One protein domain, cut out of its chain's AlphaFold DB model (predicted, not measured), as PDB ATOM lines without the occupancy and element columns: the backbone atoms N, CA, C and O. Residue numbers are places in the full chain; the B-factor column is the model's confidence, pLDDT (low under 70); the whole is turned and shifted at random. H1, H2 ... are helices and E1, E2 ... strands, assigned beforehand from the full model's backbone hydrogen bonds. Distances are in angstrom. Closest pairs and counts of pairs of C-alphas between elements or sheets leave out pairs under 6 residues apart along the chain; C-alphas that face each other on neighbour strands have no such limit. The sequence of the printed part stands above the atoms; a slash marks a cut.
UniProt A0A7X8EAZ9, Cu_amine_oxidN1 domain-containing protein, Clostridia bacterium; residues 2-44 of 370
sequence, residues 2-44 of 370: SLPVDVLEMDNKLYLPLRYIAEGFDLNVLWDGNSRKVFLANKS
ATOM      1  N   SER A   2     344.340 181.244 254.332       43.84
ATOM      2  CA  SER A   2     345.719 181.031 254.795       43.84
ATOM      3  C   SER A   2     346.300 182.366 255.246       43.84
ATOM      4  O   SER A   2     346.288 183.326 254.482       43.84
ATOM      5  N   LEU A   3     346.767 182.415 256.489       53.53
ATOM      6  CA  LEU A   3     347.598 183.492 257.019       53.53
ATOM      7  C   LEU A   3     349.075 183.135 256.764       53.53
ATOM      8  O   LEU A   3     349.392 181.941 256.802       53.53
ATOM      9  N   PRO A   4     349.967 184.116 256.531       55.91
ATOM     10  CA  PRO A   4     349.747 185.562 256.629       55.91
ATOM     11  C   PRO A   4     349.227 186.196 255.324       55.91
ATOM     12  O   PRO A   4     349.512 185.716 254.232       55.91
ATOM     13  N   VAL A   5     348.432 187.263 255.462       66.88
ATOM     14  CA  VAL A   5     348.035 188.160 254.359       66.88
ATOM     15  C   VAL A   5     349.075 189.279 254.307       66.88
ATOM     16  O   VAL A   5     349.481 189.743 255.370       66.88
ATOM     17  N   ASP A   6     349.519 189.688 253.119       76.62
ATOM     18  CA  ASP A   6     350.432 190.825 252.959       76.62
ATOM     19  C   ASP A   6     349.772 192.149 253.383       76.62
ATOM     20  O   ASP A   6     348.552 192.233 253.545       76.62
ATOM     21  N   VAL A   7     350.582 193.196 253.563       80.56
ATOM     22  CA  VAL A   7     350.084 194.570 253.727       80.56
ATOM     23  C   VAL A   7     349.233 194.937 252.510       80.56
ATOM     24  O   VAL A   7     349.668 194.763 251.372       80.56
ATOM     25  N   LEU A   8     348.024 195.443 252.747       84.50
ATOM     26  CA  LEU A   8     347.101 195.834 251.682       84.50
ATOM     27  C   LEU A   8     346.964 197.351 251.649       84.50
ATOM     28  O   LEU A   8     346.641 197.972 252.658       84.50
ATOM     29  N   GLU A   9     347.165 197.942 250.478       85.81
ATOM     30  CA  GLU A   9     346.817 199.336 250.218       85.81
ATOM     31  C   GLU A   9     345.482 199.375 249.469       85.81
ATOM     32  O   GLU A   9     345.351 198.823 248.374       85.81
ATOM     33  N   MET A  10     344.468 199.985 250.078       87.25
ATOM     34  CA  MET A  10     343.140 200.158 249.488       87.25
ATOM     35  C   MET A  10     342.576 201.513 249.907       87.25
ATOM     36  O   MET A  10     342.669 201.879 251.074       87.25
ATOM     37  N   ASP A  11     341.978 202.249 248.969       85.69
ATOM     38  CA  ASP A  11     341.330 203.544 249.228       85.69
ATOM     39  C   ASP A  11     342.224 204.552 249.973       85.69
ATOM     40  O   ASP A  11     341.778 205.247 250.887       85.69
ATOM     41  N   ASN A  12     343.507 204.617 249.592       87.69
ATOM     42  CA  ASN A  12     344.517 205.471 250.230       87.69
ATOM     43  C   ASN A  12     344.696 205.185 251.739       87.69
ATOM     44  O   ASN A  12     345.069 206.066 252.513       87.69
ATOM     45  N   LYS A  13     344.396 203.949 252.163       87.00
ATOM     46  CA  LYS A  13     344.606 203.435 253.517       87.00
ATOM     47  C   LYS A  13     345.471 202.187 253.476       87.00
ATOM     48  O   LYS A  13     345.306 201.319 252.617       87.00
ATOM     49  N   LEU A  14     346.363 202.095 254.455       88.25
ATOM     50  CA  LEU A  14     347.218 200.941 254.669       88.25
ATOM     51  C   LEU A  14     346.569 200.012 255.699       88.25
ATOM     52  O   LEU A  14     346.327 200.407 256.837       88.25
ATOM     53  N   TYR A  15     346.305 198.773 255.307       85.69
ATOM     54  CA  TYR A  15     345.796 197.729 256.186       85.69
ATOM     55  C   TYR A  15     346.944 196.797 256.557       85.69
ATOM     56  O   TYR A  15     347.502 196.091 255.714       85.69
ATOM     57  N   LEU A  16     347.296 196.809 257.841       85.38
ATOM     58  CA  LEU A  16     348.369 195.993 258.393       85.38
ATOM     59  C   LEU A  16     347.811 194.672 258.942       85.38
ATOM     60  O   LEU A  16     346.761 194.672 259.596       85.38
ATOM     61  N   PRO A  17     348.497 193.535 258.736       86.81
ATOM     62  CA  PRO A  17     348.069 192.266 259.310       86.81
ATOM     63  C   PRO A  17     348.155 192.312 260.838       86.81
ATOM     64  O   PRO A  17     349.245 192.296 261.406       86.81
ATOM     65  N   LEU A  18     346.999 192.315 261.511       84.50
ATOM     66  CA  LEU A  18     346.908 192.434 262.972       84.50
ATOM     67  C   LEU A  18     347.809 191.437 263.708       84.50
ATOM     68  O   LEU A  18     348.479 191.809 264.660       84.50
ATOM     69  N   ARG A  19     347.867 190.182 263.239       85.19
ATOM     70  CA  ARG A  19     348.725 189.145 263.827       85.19
ATOM     71  C   ARG A  19     350.205 189.512 263.780       85.19
ATOM     72  O   ARG A  19     350.882 189.349 264.784       85.19
ATOM     73  N   TYR A  20     350.681 190.024 262.647       83.69
ATOM     74  CA  TYR A  20     352.081 190.412 262.481       83.69
ATOM     75  C   TYR A  20     352.455 191.557 263.427       83.69
ATOM     76  O   TYR A  20     353.480 191.492 264.096       83.69
ATOM     77  N   ILE A  21     351.592 192.573 263.522       85.31
ATOM     78  CA  ILE A  21     351.805 193.710 264.422       85.31
ATOM     79  C   ILE A  21     351.752 193.250 265.884       85.31
ATOM     80  O   ILE A  21     352.705 193.464 266.623       85.31
ATOM     81  N   ALA A  22     350.683 192.563 266.291       85.12
ATOM     82  CA  ALA A  22     350.462 192.156 267.677       85.12
ATOM     83  C   ALA A  22     351.516 191.165 268.196       85.12
ATOM     84  O   ALA A  22     351.993 191.321 269.315       85.12
ATOM     85  N   GLU A  23     351.925 190.177 267.394       81.94
ATOM     86  CA  GLU A  23     352.982 189.237 267.793       81.94
ATOM     87  C   GLU A  23     354.351 189.932 267.906       81.94
ATOM     88  O   GLU A  23     355.168 189.516 268.726       81.94
ATOM     89  N   GLY A  24     354.584 191.016 267.151       78.19
ATOM     90  CA  GLY A  24     355.749 191.894 267.320       78.19
ATOM     91  C   GLY A  24     355.758 192.659 268.651       78.19
ATOM     92  O   GLY A  24     356.831 192.957 269.167       78.19
ATOM     93  N   PHE A  25     354.582 192.903 269.235       73.81
ATOM     94  CA  PHE A  25     354.400 193.421 270.598       73.81
ATOM     95  C   PHE A  25     354.247 192.303 271.644       73.81
ATOM     96  O   PHE A  25     353.735 192.530 272.734       73.81
ATOM     97  N   ASP A  26     354.667 191.080 271.312       75.88
ATOM     98  CA  ASP A  26     354.627 189.908 272.192       75.88
ATOM     99  C   ASP A  26     353.217 189.502 272.674       75.88
ATOM    100  O   ASP A  26     353.057 188.785 273.663       75.88
ATOM    101  N   LEU A  27     352.176 189.893 271.932       82.69
ATOM    102  CA  LEU A  27     350.788 189.528 272.210       82.69
ATOM    103  C   LEU A  27     350.393 188.223 271.508       82.69
ATOM    104  O   LEU A  27     350.835 187.898 270.405       82.69
ATOM    105  N   ASN A  28     349.486 187.482 272.135       84.06
ATOM    106  CA  ASN A  28     348.770 186.365 271.540       84.06
ATOM    107  C   ASN A  28     347.553 186.874 270.767       84.06
ATOM    108  O   ASN A  28     346.731 187.606 271.315       84.06
ATOM    109  N   VAL A  29     347.384 186.412 269.525       87.06
ATOM    110  CA  VAL A  29     346.185 186.689 268.722       87.06
ATOM    111  C   VAL A  29     345.273 185.469 268.693       87.06
ATOM    112  O   VAL A  29     345.540 184.484 267.988       87.06
ATOM    113  N   LEU A  30     344.177 185.558 269.444       88.00
ATOM    114  CA  LEU A  30     343.150 184.528 269.576       88.00
ATOM    115  C   LEU A  30     341.952 184.860 268.682       88.00
ATOM    116  O   LEU A  30     341.550 186.015 268.560       88.00
ATOM    117  N   TRP A  31     341.365 183.844 268.056       88.00
ATOM    118  CA  TRP A  31     340.173 183.987 267.221       88.00
ATOM    119  C   TRP A  31     339.013 183.208 267.828       88.00
ATOM    120  O   TRP A  31     339.121 181.995 268.014       88.00
ATOM    121  N   ASP A  32     337.895 183.888 268.069       87.25
ATOM    122  CA  ASP A  32     336.628 183.241 268.386       87.25
ATOM    123  C   ASP A  32     335.735 183.202 267.143       87.25
ATOM    124  O   ASP A  32     335.125 184.195 266.737       87.25
ATOM    125  N   GLY A  33     335.636 182.012 266.547       88.50
ATOM    126  CA  GLY A  33     334.812 181.772 265.366       88.50
ATOM    127  C   GLY A  33     333.311 181.941 265.597       88.50
ATOM    128  O   GLY A  33     332.594 182.198 264.630       88.50
ATOM    129  N   ASN A  34     332.834 181.843 266.842       89.62
ATOM    130  CA  ASN A  34     331.413 181.965 267.159       89.62
ATOM    131  C   ASN A  34     330.980 183.433 267.208       89.62
ATOM    132  O   ASN A  34     330.009 183.810 266.553       89.62
ATOM    133  N   SER A  35     331.711 184.277 267.944       92.25
ATOM    134  CA  SER A  35     331.419 185.717 268.020       92.25
ATOM    135  C   SER A  35     332.013 186.529 266.867       92.25
ATOM    136  O   SER A  35     331.688 187.706 266.713       92.25
ATOM    137  N   ARG A  36     332.852 185.901 266.032       88.62
ATOM    138  CA  ARG A  36     333.650 186.549 264.983       88.62
ATOM    139  C   ARG A  36     334.513 187.691 265.531       88.62
ATOM    140  O   ARG A  36     334.630 188.738 264.896       88.62
ATOM    141  N   LYS A  37     335.103 187.486 266.711       87.62
ATOM    142  CA  LYS A  37     335.979 188.452 267.385       87.62
ATOM    143  C   LYS A  37     337.421 187.959 267.422       87.62
ATOM    144  O   LYS A  37     337.686 186.762 267.542       87.62
ATOM    145  N   VAL A  38     338.345 188.909 267.342       86.50
ATOM    146  CA  VAL A  38     339.767 188.696 267.624       86.50
ATOM    147  C   VAL A  38     340.048 189.228 269.023       86.50
ATOM    148  O   VAL A  38     339.622 190.335 269.344       86.50
ATOM    149  N   PHE A  39     340.766 188.455 269.832       84.88
ATOM    150  CA  PHE A  39     341.249 188.881 271.141       84.88
ATOM    151  C   PHE A  39     342.770 188.972 271.111       84.88
ATOM    152  O   PHE A  39     343.440 188.080 270.583       84.88
ATOM    153  N   LEU A  40     343.292 190.049 271.683       84.25
ATOM    154  CA  LEU A  40     344.709 190.211 271.964       84.25
ATOM    155  C   LEU A  40     344.914 189.917 273.446       84.25
ATOM    156  O   LEU A  40     344.171 190.434 274.276       84.25
ATOM    157  N   ALA A  41     345.879 189.066 273.770       79.25
ATOM    158  CA  ALA A  41     346.192 188.722 275.150       79.25
ATOM    159  C   ALA A  41     347.697 188.806 275.380       79.25
ATOM    160  O   ALA A  41     348.474 188.367 274.533       79.25
ATOM    161  N   ASN A  42     348.109 189.315 276.536       78.88
ATOM    162  CA  ASN A  42     349.507 189.272 276.944       78.88
ATOM    163  C   ASN A  42     349.999 187.815 277.005       78.88
ATOM    164  O   ASN A  42     349.271 186.908 277.421       78.88
ATOM    165  N   LYS A  43     351.240 187.568 276.580       80.44
ATOM    166  CA  LYS A  43     351.943 186.336 276.964       80.44
ATOM    167  C   LYS A  43     352.361 186.439 278.425       80.44
ATOM    168  O   LYS A  43     352.568 187.536 278.920       80.44
ATOM    169  N   SER A  44     352.501 185.309 279.111       83.38
ATOM    170  CA  SER A  44     353.054 185.314 280.465       83.38
ATOM    171  C   SER A  44     354.579 185.436 280.435       83.38
ATOM    172  O   SER A  44     355.243 184.857 279.569       83.38
TER     173      SER A  44
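What this domain is: This is residues 2 to 44 of the 370 residues of the protein "Cu_amine_oxidN1 domain-containing protein" of Clostridia bacterium (UniProt A0A7X8EAZ9). Two strand hairpins lie toward opposite ends of a drawn-out shape, with one short helix, H1, between them; H1 packs on the larger hairpin, E3 and E4, while the tip of the small first hairpin, E1 and E2, sticks out at residues 9 to 14. The turn of the larger hairpin sticks out too, at residues 32 to 37. The printed part has 43 residues with one named helix and four named strands, in the order E1, E2, H1, E3, E4, and each hairpin is an antiparallel two-stranded sheet. The class is mixed, helices and strands, and the whole is loose, with a radius of gyration of the C-alphas of 12.0 A and spans of 36 by 26 by 18 A.

How they stand to each other: Start past the first printed residues, at E1, residues 8 to 10, which forms a hairpin with E2, residues 13 to 15. Their directions stand at 151 degrees, antiparallel, and C-alphas 9 and 14 face each other at 4.7 A; look for N 15 and O 8, within hydrogen-bond range at 2.8 A. A tight link then brings you to H1, residues 18 to 24, where every O i to N i+4 pair is within hydrogen-bond range. E1 and H1 are apart. After H1 comes a second hairpin, E3, residues 27 to 32, and E4, residues 37 to 42, antiparallel at 153 degrees. Here find N 28 and O 41 at 2.7 A, and N 39 and O 30 at 2.9 A, both within hydrogen-bond range. The closest C-alphas of H1 and E3 are those of Arg 19 and Val 29, 6.0 A apart. For H1 and E4 they are those of Ala 22 and Leu 40, at 7.4 A. E1 and E2 are both apart from E3 and E4.

Where its parts are: Find C-alpha 8 at (347.101, 195.834, 251.682), where E1 begins; it ends at residue 10, and E2 runs from residue 13 to 15. Find C-alpha 18 at (346.908, 192.434, 262.972); from there H1 runs 9.9 A to residue 24. E3 covers 16.0 A from residue 27 to 32, and E4 covers 16.6 A from residue 37 to C-alpha 42 at (349.507, 189.272, 276.944).

The domain as a whole: The two C-alphas farthest apart are those of Asp 11 and Ser 44, 38.0 A. Without the two stretches that stand free, the body has 31 residues and spans 30 by 17 by 13 A. The printed part has no cut, and the four links between named elements are tight. The mean pLDDT of the printed part is 81.8; look at residues 2 to 5 for the values under 70.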